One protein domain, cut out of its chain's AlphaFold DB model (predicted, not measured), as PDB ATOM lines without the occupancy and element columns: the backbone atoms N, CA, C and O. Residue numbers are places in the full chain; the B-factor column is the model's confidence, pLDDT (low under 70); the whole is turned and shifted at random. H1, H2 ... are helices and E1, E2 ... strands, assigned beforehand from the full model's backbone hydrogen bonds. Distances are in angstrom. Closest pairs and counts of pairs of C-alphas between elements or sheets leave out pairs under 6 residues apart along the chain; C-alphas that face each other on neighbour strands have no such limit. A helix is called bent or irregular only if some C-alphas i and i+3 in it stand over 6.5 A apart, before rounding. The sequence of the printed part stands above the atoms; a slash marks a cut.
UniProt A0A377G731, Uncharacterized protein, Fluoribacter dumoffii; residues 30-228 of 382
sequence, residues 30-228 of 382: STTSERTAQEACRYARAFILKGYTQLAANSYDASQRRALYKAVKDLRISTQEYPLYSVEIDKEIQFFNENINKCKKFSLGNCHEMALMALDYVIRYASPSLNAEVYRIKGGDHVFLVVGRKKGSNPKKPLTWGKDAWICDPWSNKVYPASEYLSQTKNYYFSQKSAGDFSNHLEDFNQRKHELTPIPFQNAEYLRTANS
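What this domain is: This is residues 30 to 228 of the 382 residues of an uncharacterized protein of Fluoribacter dumoffii (UniProt A0A377G731). A strongly twisted sheet of five strands, E4 E3 E2 E1 E7, makes the middle, with H1 and H5 crossed over one of its faces and the short helix H6 on the face opposite to H5. A long hairpin, E5 and E6, reaches away from this body to a far corner, where it meets H2 and the residues 62 to 69 of H3; H3 then leads back to H4, which packs on H5. The 199 printed residues hold seven named helices and seven named strands in the order H1 H2 H3 H4 H5 E1 E2 E3 E4 H6 E5 E6 E7 H7, a mixed class of helices and strands. Both sheets are antiparallel. The whole is compact, with a radius of gyration of the C-alphas of 16.7 A and spans of 46 by 46 by 26 A.

Where its parts are: Find C-alpha 33 at (136.296, 140.552, 173.618); from there H1 runs 21.3 A to residue 47. H2 is residues 55 to 59, and H3, the longest helix, covers residues 62 to 80 over 27.6 A. H4 follows at residues 91 to 106, 22.0 A, and H5 at residues 111 to 125, 21.1 A. Look next for the strands E1, residues 132 to 138, 18.8 A, and E2, residues 143 to 147. E3 is residues 166 to 169, E4 residues 174 to 177, and H6 residues 178 to 184. From C-alpha 186 at (146.064, 153.535, 187.324) E5 runs 25.1 A to residue 194, and E6 spans residues 197 to 204 over 23.8 A. E7, residues 211 to 219, bends by 85 degrees at residue 216. H7, residues 220 to 227, ends at C-alpha 227, (121.240, 152.865, 163.113).

How they stand to each other: Begin with H5, the hub, which touches three helices. It is on the five-stranded sheet, over E2 and E1, at a height over the sheet of 8.0 A. H1 touches H5 at a steep tilt of 61 degrees, opposite ways, with the C-alphas of Ala 40 and Ala 118 closest at 4.4 A. H4 touches H5 with residues 96 to 103 alone, about perpendicular at 78 degrees; Ile 100 and Met 117 have the closest C-alphas, 6.3 A apart. H7 touches H5, and the closest C-alphas are those of Ile 123 and Ala 220, 5.8 A apart. In the sheet, E1 to E4 form a meander, each strand the antiparallel neighbour of the one before. Look for N 135 and O 144 at 2.8 A between E1 and E2, N 168 and O 145 at 2.8 A between E2 and E3, and N 167 and O 176 at 2.9 A between E3 and E4. E7 is an edge strand beside E1, with N 136 and O 213 at 2.9 A. H6 is irregular, with C-alphas 179 and 182 7.9 A apart, and the sheet curls round it. H3 and H4 form a helical hairpin, closest at the C-alphas of Thr 79 and Glu 98, 5.5 A. In the hairpin of E5 and E6, N 187 and O 203 are 2.8 A apart; E6 comes closest to H2 at the C-alphas of Asn 58 and Ser 199, 5.7 A. H1, H3, H4 and H5 have every O i to N i+4 pair within hydrogen-bond range; H2 has 0 of 1, H6 1 of 3 and H7 1 of 4, beside 2 of 2, 2 of 4 and 3 of 5 O i to N i+3 pairs.

The domain as a whole: The C-alphas farthest apart are those of Ser 30 and Ser 194, 50.2 A. The printed part has no cut. The link from E2 to E3, residues 148 to 165, is long, and its C-alphas lie 16 to 22 A from the mean of the C-alphas. The mean pLDDT of the printed part is 95.9, and residue 30 is under 70.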
ATOM      1  N   SER A  30     135.084 135.511 164.256       54.78
ATOM      2  CA  SER A  30     134.583 135.513 165.630       54.78
ATOM      3  C   SER A  30     135.640 136.164 166.533       54.78
ATOM      4  O   SER A  30     136.593 135.519 166.973       54.78
ATOM      5  N   THR A  31     135.561 137.481 166.718       74.56
ATOM      6  CA  THR A  31     136.528 138.236 167.508       74.56
ATOM      7  C   THR A  31     136.113 138.143 168.965       74.56
ATOM      8  O   THR A  31     135.048 138.625 169.351       74.56
ATOM      9  N   THR A  32     136.965 137.539 169.790       93.75
ATOM     10  CA  THR A  32     136.814 137.565 171.246       93.75
ATOM     11  C   THR A  32     136.789 139.013 171.758       93.75
ATOM     12  O   THR A  32     137.278 139.938 171.092       93.75
ATOM     13  N   SER A  33     136.245 139.235 172.960       96.62
ATOM     14  CA  SER A  33     136.296 140.552 173.618       96.62
ATOM     15  C   SER A  33     137.729 141.069 173.750       96.62
ATOM     16  O   SER A  33     137.964 142.257 173.560       96.62
ATOM     17  N   GLU A  34     138.683 140.171 174.017       97.12
ATOM     18  CA  GLU A  34     140.114 140.476 174.087       97.12
ATOM     19  C   GLU A  34     140.627 141.078 172.780       97.12
ATOM     20  O   GLU A  34     141.138 142.197 172.768       97.12
ATOM     21  N   ARG A  35     140.456 140.353 171.667       96.38
ATOM     22  CA  ARG A  35     140.931 140.808 170.359       96.38
ATOM     23  C   ARG A  35     140.271 142.128 169.979       96.38
ATOM     24  O   ARG A  35     140.942 143.039 169.511       96.38
ATOM     25  N   THR A  36     138.973 142.261 170.243       97.31
ATOM     26  CA  THR A  36     138.254 143.514 169.991       97.31
ATOM     27  C   THR A  36     138.826 144.670 170.814       97.31
ATOM     28  O   THR A  36     139.040 145.753 170.277       97.31
ATOM     29  N   ALA A  37     139.111 144.453 172.100       98.38
ATOM     30  CA  ALA A  37     139.715 145.456 172.972       98.38
ATOM     31  C   ALA A  37     141.126 145.861 172.500       98.38
ATOM     32  O   ALA A  37     141.464 147.045 172.540       98.38
ATOM     33  N   GLN A  38     141.926 144.905 172.015       98.25
ATOM     34  CA  GLN A  38     143.251 145.149 171.432       98.25
ATOM     35  C   GLN A  38     143.173 146.007 170.166       98.25
ATOM     36  O   GLN A  38     143.871 147.020 170.080       98.25
ATOM     37  N   GLU A  39     142.304 145.661 169.214       97.75
ATOM     38  CA  GLU A  39     142.159 146.450 167.984       97.75
ATOM     39  C   GLU A  39     141.548 147.829 168.253       97.75
ATOM     40  O   GLU A  39     142.032 148.821 167.713       97.75
ATOM     41  N   ALA A  40     140.578 147.938 169.168       98.38
ATOM     42  CA  ALA A  40     140.030 149.225 169.596       98.38
ATOM     43  C   ALA A  40     141.107 150.140 170.211       98.38
ATOM     44  O   ALA A  40     141.142 151.341 169.940       98.38
ATOM     45  N   CYS A  41     142.024 149.567 171.001       98.62
ATOM     46  CA  CYS A  41     143.165 150.284 171.571       98.62
ATOM     47  C   CYS A  41     144.101 150.810 170.473       98.62
ATOM     48  O   CYS A  41     144.448 151.995 170.462       98.62
ATOM     49  N   ARG A  42     144.466 149.952 169.510       98.44
ATOM     50  CA  ARG A  42     145.306 150.336 168.364       98.44
ATOM     51  C   ARG A  42     144.642 151.412 167.511       98.44
ATOM     52  O   ARG A  42     145.285 152.410 167.203       98.44
ATOM     53  N   TYR A  43     143.360 151.244 167.194       98.31
ATOM     54  CA  TYR A  43     142.565 152.194 166.418       98.31
ATOM     55  C   TYR A  43     142.555 153.584 167.064       98.31
ATOM     56  O   TYR A  43     142.887 154.575 166.413       98.31
ATOM     57  N   ALA A  44     142.272 153.668 168.367       98.50
ATOM     58  CA  ALA A  44     142.277 154.939 169.089       98.50
ATOM     59  C   ALA A  44     143.634 155.655 169.021       98.50
ATOM     60  O   ALA A  44     143.693 156.864 168.786       98.50
ATOM     61  N   ARG A  45     144.727 154.904 169.183       98.00
ATOM     62  CA  ARG A  45     146.096 155.438 169.145       98.00
ATOM     63  C   ARG A  45     146.583 155.775 167.736       98.00
ATOM     64  O   ARG A  45     147.458 156.623 167.602       98.00
ATOM     65  N   ALA A  46     146.027 155.144 166.704       97.75
ATOM     66  CA  ALA A  46     146.316 155.484 165.313       97.75
ATOM     67  C   ALA A  46     145.759 156.868 164.938       97.75
ATOM     68  O   ALA A  46     146.389 157.594 164.174       97.75
ATOM     69  N   PHE A  47     144.608 157.254 165.503       97.88
ATOM     70  CA  PHE A  47     143.997 158.559 165.238       97.88
ATOM     71  C   PHE A  47     144.439 159.657 166.204       97.88
ATOM     72  O   PHE A  47     144.641 160.788 165.769       97.88
ATOM     73  N   ILE A  48     144.597 159.359 167.497       97.94
ATOM     74  CA  ILE A  48     144.962 160.355 168.512       97.94
ATOM     75  C   ILE A  48     146.440 160.217 168.864       97.94
ATOM     76  O   ILE A  48     146.847 159.325 169.608       97.94
ATOM     77  N   LEU A  49     147.237 161.159 168.364       96.69
ATOM     78  CA  LEU A  49     148.695 161.133 168.477       96.69
ATOM     79  C   LEU A  49     149.208 161.928 169.676       96.69
ATOM     80  O   LEU A  49     150.253 161.593 170.235       96.69
ATOM     81  N   LYS A  50     148.502 162.993 170.074       96.69
ATOM     82  CA  LYS A  50     148.916 163.859 171.184       96.69
ATOM     83  C   LYS A  50     147.752 164.196 172.109       96.69
ATOM     84  O   LYS A  50     146.639 164.469 171.671       96.69
ATOM     85  N   GLY A  51     148.060 164.260 173.396       96.50
ATOM     86  CA  GLY A  51     147.178 164.752 174.446       96.50
ATOM     87  C   GLY A  51     148.006 165.402 175.540       96.50
ATOM     88  O   GLY A  51     149.167 165.040 175.741       96.50
ATOM     89  N   TYR A  52     147.436 166.371 176.250       95.75
ATOM     90  CA  TYR A  52     148.174 167.036 177.323       95.75
ATOM     91  C   TYR A  52     148.268 166.168 178.579       95.75
ATOM     92  O   TYR A  52     149.139 166.412 179.404       95.75
ATOM     93  N   THR A  53     147.423 165.143 178.723       95.12
ATOM     94  CA  THR A  53     147.421 164.277 179.910       95.12
ATOM     95  C   THR A  53     148.446 163.148 179.847       95.12
ATOM     96  O   THR A  53     148.670 162.477 180.842       95.12
ATOM     97  N   GLN A  54     149.090 162.891 178.708       93.69
ATOM     98  CA  GLN A  54     150.092 161.824 178.602       93.69
ATOM     99  C   GLN A  54     151.322 162.136 179.470       93.69
ATOM    100  O   GLN A  54     151.776 163.279 179.516       93.69
ATOM    101  N   LEU A  55     151.923 161.131 180.118       94.44
ATOM    102  CA  LEU A  55     153.132 161.343 180.934       94.44
ATOM    103  C   LEU A  55     154.304 161.924 180.133       94.44
ATOM    104  O   LEU A  55     155.060 162.736 180.660       94.44
ATOM    105  N   ALA A  56     154.416 161.574 178.848       94.38
ATOM    106  CA  ALA A  56     155.412 162.148 177.948       94.38
ATOM    107  C   ALA A  56     155.325 163.686 177.878       94.38
ATOM    108  O   ALA A  56     156.349 164.346 177.713       94.38
ATOM    109  N   ALA A  57     154.140 164.273 178.094       94.31
ATOM    110  CA  ALA A  57     153.964 165.721 178.102       94.31
ATOM    111  C   ALA A  57     154.705 166.426 179.253       94.31
ATOM    112  O   ALA A  57     154.970 167.621 179.150       94.31
ATOM    113  N   ASN A  58     155.108 165.708 180.310       95.56
ATOM    114  CA  ASN A  58     155.956 166.267 181.369       95.56
ATOM    115  C   ASN A  58     157.353 166.655 180.869       95.56
ATOM    116  O   ASN A  58     157.979 167.532 181.460       95.56
ATOM    117  N   SER A  59     157.831 166.015 179.797       96.12
ATOM    118  CA  SER A  59     159.140 166.295 179.193       96.12
ATOM    119  C   SER A  59     159.142 167.517 178.272       96.12
ATOM    120  O   SER A  59     160.206 168.030 177.938       96.12
ATOM    121  N   TYR A  60     157.963 167.993 177.865       95.94
ATOM    122  CA  TYR A  60     157.829 169.174 177.014       95.94
ATOM    123  C   TYR A  60     158.191 170.436 177.782       95.94
ATOM    124  O   TYR A  60     158.039 170.480 179.000       95.94
ATOM    125  N   ASP A  61     158.603 171.491 177.089       96.25
ATOM    126  CA  ASP A  61     158.768 172.793 177.729       96.25
ATOM    127  C   ASP A  61     157.407 173.413 178.118       96.25
ATOM    128  O   ASP A  61     156.327 172.966 177.717       96.25
ATOM    129  N   ALA A  62     157.440 174.469 178.934       95.19
ATOM    130  CA  ALA A  62     156.221 175.103 179.435       95.19
ATOM    131  C   ALA A  62     155.352 175.728 178.322       95.19
ATOM    132  O   ALA A  62     154.131 175.803 178.465       95.19
ATOM    133  N   SER A  63     155.957 176.183 177.220       95.69
ATOM    134  CA  SER A  63     155.233 176.746 176.075       95.69
ATOM    135  C   SER A  63     154.463 175.654 175.334       95.69
ATOM    136  O   SER A  63     153.261 175.790 175.095       95.69
ATOM    137  N   GLN A  64     155.123 174.529 175.063       95.75
ATOM    138  CA  GLN A  64     154.529 173.352 174.438       95.75
ATOM    139  C   GLN A  64     153.375 172.782 175.271       95.75
ATOM    140  O   GLN A  64     152.304 172.507 174.725       95.75
ATOM    141  N   ARG A  65     153.545 172.657 176.598       95.44
ATOM    142  CA  ARG A  65     152.473 172.196 177.500       95.44
ATOM    143  C   ARG A  65     151.255 173.119 177.450       95.44
ATOM    144  O   ARG A  65     150.140 172.638 177.243       95.44
ATOM    145  N   ARG A  66     151.459 174.440 177.538       95.69
ATOM    146  CA  ARG A  66     150.377 175.436 177.419       95.69
ATOM    147  C   ARG A  66     149.653 175.357 176.081       95.69
ATOM    148  O   ARG A  66     148.422 175.380 176.053       95.69
ATOM    149  N   ALA A  67     150.400 175.250 174.984       96.06
ATOM    150  CA  ALA A  67     149.832 175.139 173.646       96.06
ATOM    151  C   ALA A  67     148.976 173.872 173.504       96.06
ATOM    152  O   ALA A  67     147.855 173.945 173.004       96.06
ATOM    153  N   LEU A  68     149.458 172.731 174.004       95.94
ATOM    154  CA  LEU A  68     148.737 171.461 173.932       95.94
ATOM    155  C   LEU A  68     147.476 171.456 174.809       95.94
ATOM    156  O   LEU A  68     146.420 171.016 174.356       95.94
ATOM    157  N   TYR A  69     147.556 172.002 176.027       95.69
ATOM    158  CA  TYR A  69     146.385 172.202 176.886       95.69
ATOM    159  C   TYR A  69     145.330 173.072 176.198       95.69
ATOM    160  O   TYR A  69     144.157 172.697 176.137       95.69
ATOM    161  N   LYS A  70     145.750 174.212 175.631       96.44
ATOM    162  CA  LYS A  70     144.850 175.110 174.906       96.44
ATOM    163  C   LYS A  70     144.221 174.409 173.702       96.44
ATOM    164  O   LYS A  70     143.012 174.493 173.542       96.44
ATOM    165  N   ALA A  71     145.003 173.683 172.905       97.56
ATOM    166  CA  ALA A  71     144.509 173.006 171.710       97.56
ATOM    167  C   ALA A  71     143.436 171.952 172.035       97.56
ATOM    168  O   ALA A  71     142.393 171.920 171.386       97.56
ATOM    169  N   VAL A  72     143.638 171.133 173.074       97.00
ATOM    170  CA  VAL A  72     142.617 170.161 173.509       97.00
ATOM    171  C   VAL A  72     141.390 170.865 174.098       97.00
ATOM    172  O   VAL A  72     140.260 170.440 173.863       97.00
ATOM    173  N   LYS A  73     141.577 171.969 174.835       96.31
ATOM    174  CA  LYS A  73     140.461 172.779 175.344       96.31
ATOM    175  C   LYS A  73     139.636 173.389 174.207       96.31
ATOM    176  O   LYS A  73     138.412 173.292 174.239       96.31
ATOM    177  N   ASP A  74     140.288 173.980 173.210       97.00
ATOM    178  CA  ASP A  74     139.640 174.550 172.026       97.00
ATOM    179  C   ASP A  74     138.907 173.457 171.230       97.00
ATOM    180  O   ASP A  74     137.774 173.670 170.800       97.00
ATOM    181  N   LEU A  75     139.508 172.264 171.093       97.00
ATOM    182  CA  LEU A  75     138.859 171.100 170.484       97.00
ATOM    183  C   LEU A  75     137.544 170.788 171.202       97.00
ATOM    184  O   LEU A  75     136.503 170.748 170.548       97.00
ATOM    185  N   ARG A  76     137.566 170.659 172.536       96.56
ATOM    186  CA  ARG A  76     136.368 170.379 173.348       96.56
ATOM    187  C   ARG A  76     135.305 171.467 173.223       96.56
ATOM    188  O   ARG A  76     134.138 171.137 173.035       96.56
ATOM    189  N   ILE A  77     135.685 172.745 173.258       95.75
ATOM    190  CA  ILE A  77     134.744 173.854 173.017       95.75
ATOM    191  C   ILE A  77     134.103 173.698 171.632       95.75
ATOM    192  O   ILE A  77     132.882 173.719 171.513       95.75
ATOM    193  N   SER A  78     134.904 173.419 170.600       94.12
ATOM    194  CA  SER A  78     134.397 173.256 169.234       94.12
ATOM    195  C   SER A  78     133.509 172.019 169.033       94.12
ATOM    196  O   SER A  78     132.725 172.003 168.091       94.12
ATOM    197  N   THR A  79     133.613 170.984 169.880       92.06
ATOM    198  CA  THR A  79     132.694 169.820 169.850       92.06
ATOM    199  C   THR A  79     131.313 170.138 170.426       92.06
ATOM    200  O   THR A  79     130.357 169.420 170.156       92.06
ATOM    201  N   GLN A  80     131.195 171.215 171.209       89.56
ATOM    202  CA  GLN A  80     129.920 171.697 171.751       89.56
ATOM    203  C   GLN A  80     129.223 172.676 170.793       89.56
ATOM    204  O   GLN A  80     128.034 172.963 170.948       89.56
ATOM    205  N   GLU A  81     129.951 173.188 169.799       88.62
ATOM    206  CA  GLU A  81     129.422 174.048 168.749       88.62
ATOM    207  C   GLU A  81     128.831 173.196 167.625       88.62
ATOM    208  O   GLU A  81     129.539 172.655 166.777       88.62
ATOM    209  N   TYR A  82     127.505 173.086 167.606       84.50
ATOM    210  CA  TYR A  82     126.814 172.333 166.565       84.50
ATOM    211  C   TYR A  82     126.600 173.183 165.310       84.50
ATOM    212  O   TYR A  82     126.132 174.324 165.415       84.50
ATOM    213  N   PRO A  83     126.879 172.643 164.110       85.94
ATOM    214  CA  PRO A  83     126.592 173.359 162.883       85.94
ATOM    215  C   PRO A  83     125.083 173.584 162.734       85.94
ATOM    216  O   PRO A  83     124.273 172.723 163.081       85.94
ATOM    217  N   LEU A  84     124.703 174.731 162.158       86.94
ATOM    218  CA  LEU A  84     123.298 175.074 161.885       86.94
ATOM    219  C   LEU A  84     122.588 173.999 161.045       86.94
ATOM    220  O   LEU A  84     121.393 173.787 161.191       86.94
ATOM    221  N   TYR A  85     123.328 173.313 160.182       90.94
ATOM    222  CA  TYR A  85     122.816 172.283 159.281       90.94
ATOM    223  C   TYR A  85     122.783 170.873 159.897       90.94
ATOM    224  O   TYR A  85     122.412 169.936 159.202       90.94
ATOM    225  N   SER A  86     123.137 170.697 161.177       93.56
ATOM    226  CA  SER A  86     123.078 169.388 161.840       93.56
ATOM    227  C   SER A  86     121.663 168.816 161.845       93.56
ATOM    228  O   SER A  86     120.735 169.472 162.327       93.56
ATOM    229  N   VAL A  87     121.521 167.552 161.445       95.00
ATOM    230  CA  VAL A  87     120.236 166.825 161.455       95.00
ATOM    231  C   VAL A  87     120.103 165.814 162.596       95.00
ATOM    232  O   VAL A  87     119.010 165.301 162.812       95.00
ATOM    233  N   GLU A  88     121.173 165.548 163.354       95.88
ATOM    234  CA  GLU A  88     121.089 164.687 164.538       95.88
ATOM    235  C   GLU A  88     120.250 165.351 165.648       95.88
ATOM    236  O   GLU A  88     120.482 166.503 166.036       95.88
ATOM    237  N   ILE A  89     119.264 164.602 166.141       95.38
ATOM    238  CA  ILE A  89     118.284 165.010 167.156       95.38
ATOM    239  C   ILE A  89     118.720 164.625 168.569       95.38
ATOM    240  O   ILE A  89     118.362 165.298 169.539       95.38
ATOM    241  N   ASP A  90     119.505 163.560 168.690       96.31
ATOM    242  CA  ASP A  90     120.026 163.051 169.943       96.31
ATOM    243  C   ASP A  90     121.362 163.721 170.263       96.31
ATOM    244  O   ASP A  90     122.372 163.536 169.582       96.31
ATOM    245  N   LYS A  91     121.371 164.534 171.321       94.88
ATOM    246  CA  LYS A  91     122.545 165.331 171.694       94.88
ATOM    247  C   LYS A  91     123.751 164.471 172.071       94.88
ATOM    248  O   LYS A  91     124.870 164.919 171.855       94.88
ATOM    249  N   GLU A  92     123.541 163.276 172.617       96.50
ATOM    250  CA  GLU A  92     124.632 162.404 173.058       96.50
ATOM    251  C   GLU A  92     125.268 161.688 171.863       96.50
ATOM    252  O   GLU A  92     126.494 161.648 171.750       96.50
ATOM    253  N   ILE A  93     124.449 161.212 170.914       97.06
ATOM    254  CA  ILE A  93     124.938 160.671 169.633       97.06
ATOM    255  C   ILE A  93     125.668 161.768 168.847       97.06
ATOM    256  O   ILE A  93     126.758 161.544 168.316       97.06
ATOM    257  N   GLN A  94     125.111 162.982 168.816       95.19
ATOM    258  CA  GLN A  94     125.746 164.121 168.161       95.19
ATOM    259  C   GLN A  94     127.102 164.457 168.788       95.19
ATOM    260  O   GLN A  94     128.095 164.588 168.075       95.19
ATOM    261  N   PHE A  95     127.151 164.580 170.116       95.81
ATOM    262  CA  PHE A  95     128.382 164.852 170.850       95.81
ATOM    263  C   PHE A  95     129.436 163.774 170.586       95.81
ATOM    264  O   PHE A  95     130.598 164.109 170.347       95.81
ATOM    265  N   PHE A  96     129.038 162.498 170.581       97.44
ATOM    266  CA  PHE A  96     129.919 161.387 170.237       97.44
ATOM    267  C   PHE A  96     130.530 161.587 168.844       97.44
ATOM    268  O   PHE A  96     131.749 161.692 168.729       97.44
ATOM    269  N   ASN A  97     129.704 161.745 167.808       95.50
ATOM    270  CA  ASN A  97     130.173 161.884 166.427       95.50
ATOM    271  C   ASN A  97     131.061 163.116 166.212       95.50
ATOM    272  O   ASN A  97     132.087 163.024 165.538       95.50
ATOM    273  N   GLU A  98     130.712 164.260 166.804       95.06
ATOM    274  CA  GLU A  98     131.540 165.466 166.720       95.06
ATOM    275  C   GLU A  98     132.896 165.267 167.398       95.06
ATOM    276  O   GLU A  98     133.925 165.640 166.831       95.06
ATOM    277  N   ASN A  99     132.939 164.607 168.562       97.19
ATOM    278  CA  ASN A  99     134.213 164.234 169.176       97.19
ATOM    279  C   ASN A  99     135.029 163.337 168.248       97.19
ATOM    280  O   ASN A  99     136.209 163.620 168.035       97.19
ATOM    281  N   ILE A 100     134.410 162.314 167.648       97.62
ATOM    282  CA  ILE A 100     135.113 161.403 166.745       97.62
ATOM    283  C   ILE A 100     135.725 162.170 165.567       97.62
ATOM    284  O   ILE A 100     136.928 162.065 165.310       97.62
ATOM    285  N   ASN A 101     134.926 162.997 164.893       95.00
ATOM    286  CA  ASN A 101     135.347 163.761 163.719       95.00
ATOM    287  C   ASN A 101     136.468 164.755 164.043       95.00
ATOM    288  O   ASN A 101     137.443 164.861 163.296       95.00
ATOM    289  N   LYS A 102     136.371 165.476 165.167       96.19
ATOM    290  CA  LYS A 102     137.395 166.448 165.582       96.19
ATOM    291  C   LYS A 102     138.690 165.753 165.997       96.19
ATOM    292  O   LYS A 102     139.761 166.206 165.597       96.19
ATOM    293  N   CYS A 103     138.605 164.642 166.728       97.69
ATOM    294  CA  CYS A 103     139.778 163.856 167.107       97.69
ATOM    295  C   CYS A 103     140.504 163.309 165.875       97.69
ATOM    296  O   CYS A 103     141.717 163.469 165.779       97.69
ATOM    297  N   LYS A 104     139.774 162.752 164.897       96.81
ATOM    298  CA  LYS A 104     140.351 162.291 163.622       96.81
ATOM    299  C   LYS A 104     140.995 163.435 162.836       96.81
ATOM    300  O   LYS A 104     142.100 163.282 162.329       96.81
ATOM    301  N   LYS A 105     140.334 164.596 162.770       96.50
ATOM    302  CA  LYS A 105     140.819 165.765 162.021       96.50
ATOM    303  C   LYS A 105     142.093 166.378 162.604       96.50
ATOM    304  O   LYS A 105     142.947 166.829 161.848       96.50
ATOM    305  N   PHE A 106     142.185 166.474 163.928       97.31
ATOM    306  CA  PHE A 106     143.285 167.178 164.595       97.31
ATOM    307  C   PHE A 106     144.340 166.244 165.189       97.31
ATOM    308  O   PHE A 106     145.397 166.715 165.596       97.31
ATOM    309  N   SER A 107     144.063 164.942 165.265       98.00
ATOM    310  CA  SER A 107     144.890 163.948 165.954       98.00
ATOM    311  C   SER A 107     145.199 164.299 167.414       98.00
ATOM    312  O   SER A 107     146.270 163.976 167.941       98.00
ATOM    313  N   LEU A 108     144.246 164.967 168.071       98.00
ATOM    314  CA  LEU A 108     144.342 165.463 169.441       98.00
ATOM    315  C   LEU A 108     143.248 164.868 170.324       98.00
ATOM    316  O   LEU A 108     142.099 164.771 169.905       98.00
ATOM    317  N   GLY A 109     143.603 164.534 171.563       98.06
ATOM    318  CA  GLY A 109     142.665 164.014 172.555       98.06
ATOM    319  C   GLY A 109     143.368 163.471 173.798       98.06
ATOM    320  O   GLY A 109     144.552 163.139 173.763       98.06
ATOM    321  N   ASN A 110     142.642 163.394 174.912       98.00
ATOM    322  CA  ASN A 110     143.108 162.787 176.160       98.00
ATOM    323  C   ASN A 110     142.434 161.421 176.374       98.00
ATOM    324  O   ASN A 110     141.868 160.846 175.449       98.00
ATOM    325  N   CYS A 111     142.486 160.892 177.601       97.94
ATOM    326  CA  CYS A 111     141.904 159.599 177.966       97.94
ATOM    327  C   CYS A 111     140.417 159.469 177.592       97.94
ATOM    328  O   CYS A 111     140.020 158.434 177.062       97.94
ATOM    329  N   HIS A 112     139.608 160.522 177.774       98.31
ATOM    330  CA  HIS A 112     138.194 160.493 177.385       98.31
ATOM    331  C   HIS A 112     138.019 160.367 175.870       98.31
ATOM    332  O   HIS A 112     137.360 159.436 175.415       98.31
ATOM    333  N   GLU A 113     138.656 161.235 175.085       98.69
ATOM    334  CA  GLU A 113     138.592 161.185 173.621       98.69
ATOM    335  C   GLU A 113     139.138 159.860 173.063       98.69
ATOM    336  O   GLU A 113     138.568 159.286 172.138       98.69
ATOM    337  N   MET A 114     140.204 159.327 173.665       98.62
ATOM    338  CA  MET A 114     140.759 158.017 173.325       98.62
ATOM    339  C   MET A 114     139.793 156.871 173.622       98.62
ATOM    340  O   MET A 114     139.647 155.973 172.794       98.62
ATOM    341  N   ALA A 115     139.104 156.898 174.763       98.81
ATOM    342  CA  ALA A 115     138.092 155.901 175.096       98.81
ATOM    343  C   ALA A 115     136.883 155.971 174.146       98.81
ATOM    344  O   ALA A 115     136.383 154.929 173.726       98.81
ATOM    345  N   LEU A 116     136.454 157.179 173.753       98.75
ATOM    346  CA  LEU A 116     135.421 157.362 172.726       98.75
ATOM    347  C   LEU A 116     135.876 156.817 171.368       98.75
ATOM    348  O   LEU A 116     135.098 156.159 170.686       98.75
ATOM    349  N   MET A 117     137.139 157.032 170.995       98.69
ATOM    350  CA  MET A 117     137.692 156.506 169.746       98.69
ATOM    351  C   MET A 117     137.786 154.977 169.747       98.69
ATOM    352  O   MET A 117     137.490 154.333 168.747       98.69
ATOM    353  N   ALA A 118     138.126 154.374 170.884       98.81
ATOM    354  CA  ALA A 118     138.065 152.925 171.044       98.81
ATOM    355  C   ALA A 118     136.612 152.412 170.962       98.81
ATOM    356  O   ALA A 118     136.357 151.370 170.360       98.81
ATOM    357  N   LEU A 119     135.642 153.145 171.521       98.81
ATOM    358  CA  LEU A 119     134.223 152.800 171.406       98.81
ATOM    359  C   LEU A 119     133.722 152.889 169.952       98.81
ATOM    360  O   LEU A 119     132.967 152.017 169.525       98.81
ATOM    361  N   ASP A 120     134.172 153.889 169.187       98.31
ATOM    362  CA  ASP A 120     133.881 154.046 167.751       98.31
ATOM    363  C   ASP A 120     134.276 152.797 166.958       98.31
ATOM    364  O   ASP A 120     133.479 152.293 166.166       98.31
ATOM    365  N   TYR A 121     135.445 152.219 167.255       98.00
ATOM    366  CA  TYR A 121     135.860 150.949 166.661       98.00
ATOM    367  C   TYR A 121     134.851 149.824 166.939       98.00
ATOM    368  O   TYR A 121     134.426 149.119 166.025       98.00
ATOM    369  N   VAL A 122     134.427 149.661 168.198       97.75
ATOM    370  CA  VAL A 122     133.484 148.597 168.583       97.75
ATOM    371  C   VAL A 122     132.119 148.781 167.917       97.75
ATOM    372  O   VAL A 122     131.478 147.804 167.528       97.75
ATOM    373  N   ILE A 123     131.652 150.021 167.774       96.44
ATOM    374  CA  ILE A 123     130.366 150.314 167.129       96.44
ATOM    375  C   ILE A 123     130.401 149.951 165.644       96.44
ATOM    376  O   ILE A 123     129.426 149.384 165.156       96.44
ATOM    377  N   ARG A 124     131.506 150.261 164.955       93.56
ATOM    378  CA  ARG A 124     131.634 150.130 163.496       93.56
ATOM    379  C   ARG A 124     132.049 148.737 163.030       93.56
ATOM    380  O   ARG A 124     131.559 148.283 162.004       93.56
ATOM    381  N   TYR A 125     132.952 148.084 163.759       94.06
ATOM    382  CA  TYR A 125     133.675 146.916 163.244       94.06
ATOM    383  C   TYR A 125     133.472 145.636 164.064       94.06
ATOM    384  O   TYR A 125     133.783 144.551 163.582       94.06
ATOM    385  N   ALA A 126     132.959 145.724 165.296       94.44
ATOM    386  CA  ALA A 126     132.723 144.540 166.123       94.44
ATOM    387  C   ALA A 126     131.297 143.989 165.967       94.44
ATOM    388  O   ALA A 126     130.388 144.673 165.495       94.44
ATOM    389  N   SER A 127     131.083 142.755 166.440       93.31
ATOM    390  CA  SER A 127     129.751 142.137 166.474       93.31
ATOM    391  C   SER A 127     128.712 143.059 167.145       93.31
ATOM    392  O   SER A 127     128.970 143.556 168.250       93.31
ATOM    393  N   PRO A 128     127.503 143.224 166.570       92.19
ATOM    394  CA  PRO A 128     126.420 143.998 167.182       92.19
ATOM    395  C   PRO A 128     126.004 143.507 168.577       92.19
ATOM    396  O   PRO A 128     125.478 144.287 169.370       92.19
ATOM    397  N   SER A 129     126.250 142.230 168.894       93.69
ATOM    398  CA  SER A 129     125.965 141.639 170.208       93.69
ATOM    399  C   SER A 129     127.029 141.938 171.267       93.69
ATOM    400  O   SER A 129     126.777 141.747 172.458       93.69
ATOM    401  N   LEU A 130     128.215 142.407 170.865       96.25
ATOM    402  CA  LEU A 130     129.286 142.724 171.797       96.25
ATOM    403  C   LEU A 130     128.988 144.053 172.493       96.25
ATOM    404  O   LEU A 130     128.895 145.102 171.848       96.25
ATOM    405  N   ASN A 131     128.849 144.000 173.815       96.62
ATOM    406  CA  ASN A 131     128.670 145.180 174.649       96.62
ATOM    407  C   ASN A 131     130.016 145.883 174.885       96.62
ATOM    408  O   ASN A 131     131.023 145.223 175.148       96.62
ATOM    409  N   ALA A 132     130.017 147.213 174.845       98.50
ATOM    410  CA  ALA A 132     131.139 148.025 175.286       98.50
ATOM    411  C   ALA A 132     130.649 149.346 175.879       98.50
ATOM    412  O   ALA A 132     129.677 149.931 175.406       98.50
ATOM    413  N   GLU A 133     131.321 149.807 176.925       98.69
ATOM    414  CA  GLU A 133     130.903 150.932 177.758       98.69
ATOM    415  C   GLU A 133     132.136 151.744 178.152       98.69
ATOM    416  O   GLU A 133     133.153 151.180 178.560       98.69
ATOM    417  N   VAL A 134     132.058 153.067 178.062       98.81
ATOM    418  CA  VAL A 134     133.119 153.948 178.556       98.81
ATOM    419  C   VAL A 134     132.966 154.100 180.062       98.81
ATOM    420  O   VAL A 134     131.879 154.369 180.572       98.81
ATOM    421  N   TYR A 135     134.066 153.925 180.781       98.69
ATOM    422  CA  TYR A 135     134.141 153.997 182.231       98.69
ATOM    423  C   TYR A 135     135.031 155.147 182.666       98.69
ATOM    424  O   TYR A 135     136.052 155.424 182.045       98.69
ATOM    425  N   ARG A 136     134.665 155.769 183.786       98.31
ATOM    426  CA  ARG A 136     135.510 156.723 184.507       98.31
ATOM    427  C   ARG A 136     135.856 156.213 185.896       98.31
ATOM    428  O   ARG A 136     135.082 155.468 186.507       98.31
ATOM    429  N   ILE A 137     136.975 156.696 186.420       97.94
ATOM    430  CA  ILE A 137     137.341 156.554 187.827       97.94
ATOM    431  C   ILE A 137     136.721 157.713 188.614       97.94
ATOM    432  O   ILE A 137     137.187 158.846 188.545       97.94
ATOM    433  N   LYS A 138     135.664 157.454 189.385       96.75
ATOM    434  CA  LYS A 138     135.158 158.413 190.375       96.75
ATOM    435  C   LYS A 138     136.139 158.479 191.546       96.75
ATOM    436  O   LYS A 138     136.584 157.440 192.024       96.75
ATOM    437  N   GLY A 139     136.452 159.693 192.000       94.81
ATOM    438  CA  GLY A 139     137.561 159.937 192.930       94.81
ATOM    439  C   GLY A 139     138.918 160.088 192.231       94.81
ATOM    440  O   GLY A 139     139.920 160.227 192.915       94.81
ATOM    441  N   GLY A 140     138.931 160.088 190.892       94.06
ATOM    442  CA  GLY A 140     140.102 160.272 190.042       94.06
ATOM    443  C   GLY A 140     139.761 161.014 188.739       94.06
ATOM    444  O   GLY A 140     138.656 161.544 188.613       94.06
ATOM    445  N   ASP A 141     140.691 161.050 187.778       93.88
ATOM    446  CA  ASP A 141     140.532 161.727 186.473       93.88
ATOM    447  C   ASP A 141     141.017 160.840 185.309       93.88
ATOM    448  O   ASP A 141     141.795 161.242 184.448       93.88
ATOM    449  N   HIS A 142     140.580 159.577 185.290       97.56
ATOM    450  CA  HIS A 142     140.904 158.646 184.203       97.56
ATOM    451  C   HIS A 142     139.658 158.033 183.576       97.56
ATOM    452  O   HIS A 142     138.674 157.746 184.268       97.56
ATOM    453  N   VAL A 143     139.716 157.828 182.259       98.25
ATOM    454  CA  VAL A 143     138.624 157.308 181.433       98.25
ATOM    455  C   VAL A 143     139.170 156.255 180.474       98.25
ATOM    456  O   VAL A 143     140.217 156.454 179.864       98.25
ATOM    457  N   PHE A 144     138.460 155.140 180.337       98.75
ATOM    458  CA  PHE A 144     138.849 154.006 179.497       98.75
ATOM    459  C   PHE A 144     137.615 153.248 178.993       98.75
ATOM    460  O   PHE A 144     136.487 153.529 179.402       98.75
ATOM    461  N   LEU A 145     137.811 152.287 178.092       98.88
ATOM    462  CA  LEU A 145     136.746 151.457 177.537       98.88
ATOM    463  C   LEU A 145     136.695 150.098 178.249       98.88
ATOM    464  O   LEU A 145     137.726 149.479 178.498       98.88
ATOM    465  N   VAL A 146     135.497 149.598 178.538       98.81
ATOM    466  CA  VAL A 146     135.263 148.213 178.967       98.81
ATOM    467  C   VAL A 146     134.532 147.477 177.854       98.81
ATOM    468  O   VAL A 146     133.504 147.951 177.381       98.81
ATOM    469  N   VAL A 147     135.038 146.311 177.454       98.75
ATOM    470  CA  VAL A 147     134.480 145.472 176.383       98.75
ATOM    471  C   VAL A 147     134.030 144.137 176.968       98.75
ATOM    472  O   VAL A 147     134.747 143.537 177.762       98.75
ATOM    473  N   GLY A 148     132.846 143.659 176.585       98.12
ATOM    474  CA  GLY A 148     132.365 142.319 176.937       98.12
ATOM    475  C   GLY A 148     131.861 142.158 178.374       98.12
ATOM    476  O   GLY A 148     131.780 141.037 178.872       98.12
ATOM    477  N   ARG A 149     131.496 143.248 179.066       98.25
ATOM    478  CA  ARG A 149     130.908 143.158 180.413       98.25
ATOM    479  C   ARG A 149     129.605 142.349 180.388       98.25
ATOM    480  O   ARG A 149     128.669 142.693 179.663       98.25
ATOM    481  N   LYS A 150     129.507 141.331 181.249       97.69
ATOM    482  CA  LYS A 150     128.310 140.493 181.427       97.69
ATOM    483  C   LYS A 150     127.084 141.344 181.777       97.69
ATOM    484  O   LYS A 150     127.099 142.087 182.764       97.69
ATOM    485  N   LYS A 151     125.995 141.193 181.018       95.81
ATOM    486  CA  LYS A 151     124.714 141.873 181.281       95.81
ATOM    487  C   LYS A 151     124.194 141.529 182.685       95.81
ATOM    488  O   LYS A 151     124.285 140.385 183.122       95.81
ATOM    489  N   GLY A 152     123.694 142.532 183.406       96.31
ATOM    490  CA  GLY A 152     123.216 142.386 184.790       96.31
ATOM    491  C   GLY A 152     124.311 142.280 185.862       96.31
ATOM    492  O   GLY A 152     123.989 142.285 187.047       96.31
ATOM    493  N   SER A 153     125.598 142.224 185.489       98.00
ATOM    494  CA  SER A 153     126.692 142.350 186.463       98.00
ATOM    495  C   SER A 153     126.684 143.723 187.140       98.00
ATOM    496  O   SER A 153     126.190 144.706 186.578       98.00
ATOM    497  N   ASN A 154     127.265 143.811 188.339       98.00
ATOM    498  CA  ASN A 154     127.354 145.078 189.053       98.00
ATOM    499  C   ASN A 154     128.399 145.983 188.368       98.00
ATOM    500  O   ASN A 154     129.590 145.662 188.406       98.00
ATOM    501  N   PRO A 155     128.006 147.140 187.801       97.50
ATOM    502  CA  PRO A 155     128.917 147.999 187.046       97.50
ATOM    503  C   PRO A 155     130.025 148.612 187.911       97.50
ATOM    504  O   PRO A 155     130.988 149.124 187.379       97.50
ATOM    505  N   LYS A 156     129.948 148.544 189.241       97.38
ATOM    506  CA  LYS A 156     130.972 149.092 190.145       97.38
ATOM    507  C   LYS A 156     131.963 148.038 190.643       97.38
ATOM    508  O   LYS A 156     132.910 148.369 191.351       97.38
ATOM    509  N   LYS A 157     131.734 146.757 190.324       97.38
ATOM    510  CA  LYS A 157     132.526 145.621 190.824       97.38
ATOM    511  C   LYS A 157     133.074 144.789 189.656       97.38
ATOM    512  O   LYS A 157     132.400 143.837 189.253       97.38
ATOM    513  N   PRO A 158     134.294 145.080 189.159       98.06
ATOM    514  CA  PRO A 158     134.889 144.391 188.007       98.06
ATOM    515  C   PRO A 158     134.942 142.869 188.112       98.06
ATOM    516  O   PRO A 158     134.712 142.172 187.132       98.06
ATOM    517  N   LEU A 159     135.119 142.338 189.323       97.88
ATOM    518  CA  LEU A 159     135.113 140.892 189.576       97.88
ATOM    519  C   LEU A 159     133.774 140.211 189.232       97.88
ATOM    520  O   LEU A 159     133.718 138.996 189.084       97.88
ATOM    521  N   THR A 160     132.687 140.978 189.092       98.12
ATOM    522  CA  THR A 160     131.363 140.463 188.704       98.12
ATOM    523  C   THR A 160     131.093 140.550 187.202       98.12
ATOM    524  O   THR A 160     130.079 140.033 186.738       98.12
ATOM    525  N   TRP A 161     131.977 141.193 186.429       98.44
ATOM    526  CA  TRP A 161     131.772 141.479 185.005       98.44
ATOM    527  C   TRP A 161     131.923 140.257 184.095       98.44
ATOM    528  O   TRP A 161     131.537 140.330 182.932       98.44
ATOM    529  N   GLY A 162     132.400 139.128 184.622       97.75
ATOM    530  CA  GLY A 162     132.608 137.890 183.872       97.75
ATOM    531  C   GLY A 162     133.995 137.797 183.232       97.75
ATOM    532  O   GLY A 162     134.724 138.780 183.147       97.75
ATOM    533  N   LYS A 163     134.360 136.584 182.795       97.69
ATOM    534  CA  LYS A 163     135.684 136.266 182.226       97.69
ATOM    535  C   LYS A 163     135.952 136.920 180.865       97.69
ATOM    536  O   LYS A 163     137.102 137.114 180.498       97.69
ATOM    537  N   ASP A 164     134.891 137.269 180.142       97.44
ATOM    538  CA  ASP A 164     134.975 137.891 178.819       97.44
ATOM    539  C   ASP A 164     135.030 139.425 178.901       97.44
ATOM    540  O   ASP A 164     134.988 140.092 177.869       97.44
ATOM    541  N   ALA A 165     135.109 139.995 180.110       98.56
ATOM    542  CA  ALA A 165     135.222 141.431 180.316       98.56
ATOM    543  C   ALA A 165     136.687 141.878 180.278       98.56
ATOM    544  O   ALA A 165     137.515 141.403 181.057       98.56
ATOM    545  N   TRP A 166     136.984 142.842 179.414       98.75
ATOM    546  CA  TRP A 166     138.320 143.390 179.203       98.75
ATOM    547  C   TRP A 166     138.314 144.904 179.370       98.75
ATOM    548  O   TRP A 166     137.388 145.583 178.925       98.75
ATOM    549  N   ILE A 167     139.360 145.429 180.002       98.81
ATOM    550  CA  ILE A 167     139.627 146.862 180.070       98.81
ATOM    551  C   ILE A 167     140.571 147.208 178.919       98.81
ATOM    552  O   ILE A 167     141.650 146.634 178.791       98.81
ATOM    553  N   CYS A 168     140.138 148.142 178.080       98.75
ATOM    554  CA  CYS A 168     140.902 148.755 177.008       98.75
ATOM    555  C   CYS A 168     141.237 150.189 177.425       98.75
ATOM    556  O   CYS A 168     140.352 151.042 177.510       98.75
ATOM    557  N   ASP A 169     142.515 150.446 177.697       98.56
ATOM    558  CA  ASP A 169     143.034 151.760 178.065       98.56
ATOM    559  C   ASP A 169     144.016 152.251 176.986       98.56
ATOM    560  O   ASP A 169     145.227 151.996 177.061       98.56
ATOM    561  N   PRO A 170     143.523 152.969 175.957       98.31
ATOM    562  CA  PRO A 170     144.385 153.460 174.890       98.31
ATOM    563  C   PRO A 170     145.337 154.566 175.347       98.31
ATOM    564  O   PRO A 170     146.379 154.769 174.716       98.31
ATOM    565  N   TRP A 171     145.031 155.253 176.454       97.38
ATOM    566  CA  TRP A 171     145.901 156.281 177.018       97.38
ATOM    567  C   TRP A 171     147.182 155.661 177.582       97.38
ATOM    568  O   TRP A 171     148.274 156.141 177.262       97.38
ATOM    569  N   SER A 172     147.075 154.548 178.320       96.50
ATOM    570  CA  SER A 172     148.244 153.797 178.813       96.50
ATOM    571  C   SER A 172     148.796 152.769 177.818       96.50
ATOM    572  O   SER A 172     149.851 152.189 178.075       96.50
ATOM    573  N   ASN A 173     148.128 152.577 176.674       97.56
ATOM    574  CA  ASN A 173     148.436 151.542 175.683       97.56
ATOM    575  C   ASN A 173     148.378 150.125 176.273       97.56
ATOM    576  O   ASN A 173     149.270 149.306 176.045       97.56
ATOM    577  N   LYS A 174     147.347 149.846 177.075       98.12
ATOM    578  CA  LYS A 174     147.176 148.554 177.741       98.12
ATOM    579  C   LYS A 174     145.793 147.977 177.501       98.12
ATOM    580  O   LYS A 174     144.796 148.694 177.450       98.12
ATOM    581  N   VAL A 175     145.753 146.654 177.393       98.69
ATOM    582  CA  VAL A 175     144.530 145.855 177.348       98.69
ATOM    583  C   VAL A 175     144.729 144.655 178.261       98.69
ATOM    584  O   VAL A 175     145.742 143.971 178.149       98.69
ATOM    585  N   TYR A 176     143.807 144.435 179.194       98.62
ATOM    586  CA  TYR A 176     143.926 143.391 180.217       98.62
ATOM    587  C   TYR A 176     142.540 142.934 180.700       98.62
ATOM    588  O   TYR A 176     141.566 143.691 180.580       98.62
ATOM    589  N   PRO A 177     142.410 141.706 181.234       98.50
ATOM    590  CA  PRO A 177     141.128 141.214 181.720       98.50
ATOM    591  C   PRO A 177     140.669 142.028 182.935       98.50
ATOM    592  O   PRO A 177     141.464 142.434 183.784       98.50
ATOM    593  N   ALA A 178     139.360 142.248 183.061       98.44
ATOM    594  CA  ALA A 178     138.792 143.067 184.133       98.44
ATOM    595  C   ALA A 178     139.077 142.512 185.541       98.44
ATOM    596  O   ALA A 178     139.049 143.265 186.514       98.44
ATOM    597  N   SER A 179     139.389 141.218 185.669       98.06
ATOM    598  CA  SER A 179     139.839 140.598 186.920       98.06
ATOM    599  C   SER A 179     141.160 141.170 187.446       98.06
ATOM    600  O   SER A 179     141.385 141.149 188.652       98.06
ATOM    601  N   GLU A 180     142.003 141.729 186.577       98.38
ATOM    602  CA  GLU A 180     143.314 142.300 186.921       98.38
ATOM    603  C   GLU A 180     143.272 143.810 187.200       98.38
ATOM    604  O   GLU A 180     144.307 144.459 187.355       98.38
ATOM    605  N   TYR A 181     142.084 144.414 187.289       98.12
ATOM    606  CA  TYR A 181     141.964 145.870 187.394       98.12
ATOM    607  C   TYR A 181     142.706 146.489 188.588       98.12
ATOM    608  O   TYR A 181     143.121 147.638 188.474       98.12
ATOM    609  N   LEU A 182     142.898 145.768 189.698       97.25
ATOM    610  CA  LEU A 182     143.592 146.292 190.881       97.25
ATOM    611  C   LEU A 182     145.094 146.475 190.664       97.25
ATOM    612  O   LEU A 182     145.659 147.448 191.149       97.25
ATOM    613  N   SER A 183     145.741 145.558 189.945       97.38
ATOM    614  CA  SER A 183     147.178 145.638 189.668       97.38
ATOM    615  C   SER A 183     147.477 146.523 188.455       97.38
ATOM    616  O   SER A 183     148.503 147.208 188.422       97.38
ATOM    617  N   GLN A 184     146.576 146.535 187.469       97.69
ATOM    618  CA  GLN A 184     146.815 147.176 186.176       97.69
ATOM    619  C   GLN A 184     146.282 148.610 186.082       97.69
ATOM    620  O   GLN A 184     146.962 149.472 185.521       97.69
ATOM    621  N   THR A 185     145.089 148.885 186.623       96.81
ATOM    622  CA  THR A 185     144.436 150.196 186.469       96.81
ATOM    623  C   THR A 185     145.164 151.244 187.292       96.81
ATOM    624  O   THR A 185     145.372 151.074 188.496       96.81
ATOM    625  N   LYS A 186     145.511 152.359 186.654       96.38
ATOM    626  CA  LYS A 186     146.064 153.535 187.324       96.38
ATOM    627  C   LYS A 186     145.045 154.665 187.291       96.38
ATOM    628  O   LYS A 186     144.259 154.770 186.351       96.38
ATOM    629  N   ASN A 187     145.055 155.493 188.326       94.50
ATOM    630  CA  ASN A 187     144.420 156.795 188.275       94.50
ATOM    631  C   ASN A 187     145.419 157.830 187.752       94.50
ATOM    632  O   ASN A 187     146.620 157.752 188.014       94.50
ATOM    633  N   TYR A 188     144.887 158.798 187.021       92.31
ATOM    634  CA  TYR A 188     145.608 159.949 186.521       92.31
ATOM    635  C   TYR A 188     145.146 161.197 187.276       92.31
ATOM    636  O   TYR A 188     143.960 161.350 187.578       92.31
ATOM    637  N   TYR A 189     146.082 162.101 187.549       92.19
ATOM    638  CA  TYR A 189     145.789 163.462 187.982       92.19
ATOM    639  C   TYR A 189     146.908 164.400 187.524       92.19
ATOM    640  O   TYR A 189     148.010 163.963 187.188       92.19
ATOM    641  N   PHE A 190     146.648 165.706 187.525       91.88
ATOM    642  CA  PHE A 190     147.681 166.700 187.249       91.88
ATOM    643  C   PHE A 190     147.732 167.774 188.328       91.88
ATOM    644  O   PHE A 190     146.719 168.166 188.903       91.88
ATOM    645  N   SER A 191     148.938 168.272 188.585       93.62
ATOM    646  CA  SER A 191     149.185 169.432 189.435       93.62
ATOM    647  C   SER A 191     149.424 170.656 188.558       93.62
ATOM    648  O   SER A 191     150.306 170.631 187.694       93.62
ATOM    649  N   GLN A 192     148.674 171.731 188.781       92.06
ATOM    650  CA  GLN A 192     148.879 172.988 188.070       92.06
ATOM    651  C   GLN A 192     150.074 173.751 188.661       92.06
ATOM    652  O   GLN A 192     150.141 173.957 189.869       92.06
ATOM    653  N   LYS A 193     151.011 174.176 187.805       89.12
ATOM    654  CA  LYS A 193     152.173 174.999 188.191       89.12
ATOM    655  C   LYS A 193     151.895 176.489 187.996       89.12
ATOM    656  O   LYS A 193     152.191 177.300 188.863       89.12
ATOM    657  N   SER A 194     151.303 176.843 186.856       89.69
ATOM    658  CA  SER A 194     150.870 178.201 186.513       89.69
ATOM    659  C   SER A 194     149.680 178.145 185.546       89.69
ATOM    660  O   SER A 194     149.209 177.063 185.190       89.69
ATOM    661  N   ALA A 195     149.156 179.288 185.090       83.50
ATOM    662  CA  ALA A 195     148.066 179.316 184.109       83.50
ATOM    663  C   ALA A 195     148.431 178.512 182.839       83.50
ATOM    664  O   ALA A 195     149.343 178.878 182.098       83.50
ATOM    665  N   GLY A 196     147.736 177.389 182.624       75.62
ATOM    666  CA  GLY A 196     147.958 176.475 181.500       75.62
ATOM    667  C   GLY A 196     149.219 175.601 181.576       75.62
ATOM    668  O   GLY A 196     149.456 174.847 180.639       75.62
ATOM    669  N   ASP A 197     150.019 175.683 182.646       90.25
ATOM    670  CA  ASP A 197     151.188 174.822 182.853       90.25
ATOM    671  C   ASP A 197     150.920 173.780 183.948       90.25
ATOM    672  O   ASP A 197     150.354 174.100 184.998       90.25
ATOM    673  N   PHE A 198     151.326 172.535 183.717       92.94
ATOM    674  CA  PHE A 198     150.931 171.387 184.528       92.94
ATOM    675  C   PHE A 198     152.048 170.346 184.660       92.94
ATOM    676  O   PHE A 198     153.087 170.392 183.999       92.94
ATOM    677  N   SER A 199     151.843 169.392 185.561       94.88
ATOM    678  CA  SER A 199     152.612 168.152 185.629       94.88
ATOM    679  C   SER A 199     151.675 166.993 185.914       94.88
ATOM    680  O   SER A 199     150.834 167.078 186.805       94.88
ATOM    681  N   ASN A 200     151.820 165.953 185.112       95.69
ATOM    682  CA  ASN A 200     150.990 164.765 185.076       95.69
ATOM    683  C   ASN A 200     151.549 163.713 186.025       95.69
ATOM    684  O   ASN A 200     152.758 163.472 186.034       95.69
ATOM    685  N   HIS A 201     150.667 163.063 186.769       96.25
ATOM    686  CA  HIS A 201     151.013 162.063 187.768       96.25
ATOM    687  C   HIS A 201     150.172 160.807 187.578       96.25
ATOM    688  O   HIS A 201     149.092 160.838 186.983       96.25
ATOM    689  N   LEU A 202     150.687 159.702 188.107       96.69
ATOM    690  CA  LEU A 202     149.975 158.441 188.212       96.69
ATOM    691  C   LEU A 202     149.921 158.010 189.667       96.69
ATOM    692  O   LEU A 202     150.890 158.167 190.407       96.69
ATOM    693  N   GLU A 203     148.815 157.386 190.035       96.31
ATOM    694  CA  GLU A 203     148.712 156.620 191.268       96.31
ATOM    695  C   GLU A 203     147.985 155.300 191.007       96.31
ATOM    696  O   GLU A 203     147.239 155.148 190.036       96.31
ATOM    697  N   ASP A 204     148.208 154.324 191.876       97.56
ATOM    698  CA  ASP A 204     147.535 153.035 191.777       97.56
ATOM    699  C   ASP A 204     146.042 153.165 192.089       97.56
ATOM    700  O   ASP A 204     145.613 153.977 192.916       97.56
ATOM    701  N   PHE A 205     145.222 152.333 191.442       96.94
ATOM    702  CA  PHE A 205     143.810 152.271 191.776       96.94
ATOM    703  C   PHE A 205     143.618 151.815 193.230       96.94
ATOM    704  O   PHE A 205     143.957 150.694 193.602       96.94
ATOM    705  N   ASN A 206     143.012 152.671 194.053       96.81
ATOM    706  CA  ASN A 206     142.734 152.376 195.451       96.81
ATOM    707  C   ASN A 206     141.226 152.260 195.675       96.81
ATOM    708  O   ASN A 206     140.533 153.269 195.687       96.81
ATOM    709  N   GLN A 207     140.718 151.056 195.942       96.25
ATOM    710  CA  GLN A 207     139.283 150.806 196.167       96.25
ATOM    711  C   GLN A 207     138.659 151.611 197.320       96.25
ATOM    712  O   GLN A 207     137.441 151.750 197.370       96.25
ATOM    713  N   ARG A 208     139.462 152.124 198.265       96.62
ATOM    714  CA  ARG A 208     138.965 152.985 199.352       96.62
ATOM    715  C   ARG A 208     138.725 154.426 198.896       96.62
ATOM    716  O   ARG A 208     137.976 155.140 199.550       96.62
ATOM    717  N   LYS A 209     139.381 154.854 197.815       96.62
ATOM    718  CA  LYS A 209     139.307 156.218 197.263       96.62
ATOM    719  C   LYS A 209     138.562 156.274 195.931       96.62
ATOM    720  O   LYS A 209     137.947 157.287 195.615       96.62
ATOM    721  N   HIS A 210     138.650 155.202 195.151       97.81
ATOM    722  CA  HIS A 210     138.275 155.156 193.748       97.81
ATOM    723  C   HIS A 210     137.150 154.159 193.495       97.81
ATOM    724  O   HIS A 210     137.113 153.062 194.054       97.81
ATOM    725  N   GLU A 211     136.266 154.527 192.576       97.69
ATOM    726  CA  GLU A 211     135.143 153.705 192.142       97.69
ATOM    727  C   GLU A 211     135.038 153.747 190.615       97.69
ATOM    728  O   GLU A 211     135.042 154.820 190.015       97.69
ATOM    729  N   LEU A 212     134.917 152.586 189.972       98.12
ATOM    730  CA  LEU A 212     134.673 152.522 188.532       98.12
ATOM    731  C   LEU A 212     133.189 152.735 188.254       98.12
ATOM    732  O   LEU A 212     132.335 152.104 188.875       98.12
ATOM    733  N   THR A 213     132.865 153.649 187.345       98.06
ATOM    734  CA  THR A 213     131.473 153.966 186.999       98.06
ATOM    735  C   THR A 213     131.336 154.153 185.488       98.06
ATOM    736  O   THR A 213     132.130 154.909 184.919       98.06
ATOM    737  N   PRO A 214     130.341 153.525 184.833       98.25
ATOM    738  CA  PRO A 214     130.077 153.769 183.423       98.25
ATOM    739  C   PRO A 214     129.626 155.218 183.219       98.25
ATOM    740  O   PRO A 214     128.903 155.784 184.046       98.25
ATOM    741  N   ILE A 215     130.044 155.827 182.116       98.44
ATOM    742  CA  ILE A 215     129.550 157.136 181.701       98.44
ATOM    743  C   ILE A 215     128.206 156.920 180.986       98.44
ATOM    744  O   ILE A 215     128.146 156.130 180.040       98.44
ATOM    745  N   PRO A 216     127.115 157.584 181.422       97.75
ATOM    746  CA  PRO A 216     125.816 157.469 180.763       97.75
ATOM    747  C   PRO A 216     125.911 157.736 179.257       97.75
ATOM    748  O   PRO A 216     126.686 158.590 178.835       97.75
ATOM    749  N   PHE A 217     125.129 156.995 178.466       97.94
ATOM    750  CA  PHE A 217     125.003 157.134 177.002       97.94
ATOM    751  C   PHE A 217     126.270 156.848 176.171       97.94
ATOM    752  O   PHE A 217     126.178 156.628 174.969       97.94
ATOM    753  N   GLN A 218     127.448 156.729 176.789       98.31
ATOM    754  CA  GLN A 218     128.704 156.385 176.113       98.31
ATOM    755  C   GLN A 218     128.922 154.871 176.108       98.31
ATOM    756  O   GLN A 218     129.854 154.336 176.711       98.31
ATOM    757  N   ASN A 219     128.000 154.166 175.458       98.50
ATOM    758  CA  ASN A 219     128.043 152.718 175.311       98.50
ATOM    759  C   ASN A 219     127.513 152.279 173.943       98.50
ATOM    760  O   ASN A 219     126.747 152.991 173.294       98.50
ATOM    761  N   ALA A 220     127.937 151.093 173.516       98.06
ATOM    762  CA  ALA A 220     127.635 150.568 172.194       98.06
ATOM    763  C   ALA A 220     126.135 150.291 172.005       98.06
ATOM    764  O   ALA A 220     125.624 150.528 170.917       98.06
ATOM    765  N   GLU A 221     125.423 149.829 173.039       97.19
ATOM    766  CA  GLU A 221     123.976 149.571 172.968       97.19
ATOM    767  C   GLU A 221     123.205 150.857 172.640       97.19
ATOM    768  O   GLU A 221     122.446 150.886 171.673       97.19
ATOM    769  N   TYR A 222     123.467 151.937 173.380       98.12
ATOM    770  CA  TYR A 222     122.851 153.242 173.156       98.12
ATOM    771  C   TYR A 222     123.242 153.842 171.804       98.12
ATOM    772  O   TYR A 222     122.373 154.201 171.017       98.12
ATOM    773  N   LEU A 223     124.537 153.922 171.488       98.06
ATOM    774  CA  LEU A 223     124.998 154.586 170.264       98.06
ATOM    775  C   LEU A 223     124.591 153.827 168.992       98.06
ATOM    776  O   LEU A 223     124.341 154.447 167.961       98.06
ATOM    777  N   ARG A 224     124.426 152.498 169.049       96.62
ATOM    778  CA  ARG A 224     123.887 151.715 167.920       96.62
ATOM    779  C   ARG A 224     122.412 152.002 167.641       96.62
ATOM    780  O   ARG A 224     121.971 151.737 166.523       96.62
ATOM    781  N   THR A 225     121.663 152.597 168.576       97.06
ATOM    782  CA  THR A 225     120.286 153.049 168.295       97.06
ATOM    783  C   THR A 225     120.231 154.097 167.183       97.06
ATOM    784  O   THR A 225     119.206 154.188 166.507       97.06
ATOM    785  N   ALA A 226     121.350 154.782 166.899       96.00
ATOM    786  CA  ALA A 226     121.499 155.672 165.749       96.00
ATOM    787  C   ALA A 226     121.191 154.975 164.410       96.00
ATOM    788  O   ALA A 226     120.634 155.580 163.499       96.00
ATOM    789  N   ASN A 227     121.505 153.679 164.302       94.81
ATOM    790  CA  ASN A 227     121.240 152.865 163.113       94.81
ATOM    791  C   ASN A 227     119.839 152.233 163.112       94.81
ATOM    792  O   ASN A 227     119.487 151.504 162.185       94.81
ATOM    793  N   SER A 228     119.029 152.465 164.149       95.50
ATOM    794  CA  SER A 228     117.674 151.923 164.198       95.50
ATOM    795  C   SER A 228     116.764 152.657 163.218       95.50
ATOM    796  O   SER A 228     116.825 153.881 163.082       95.50
TER     797      SER A 228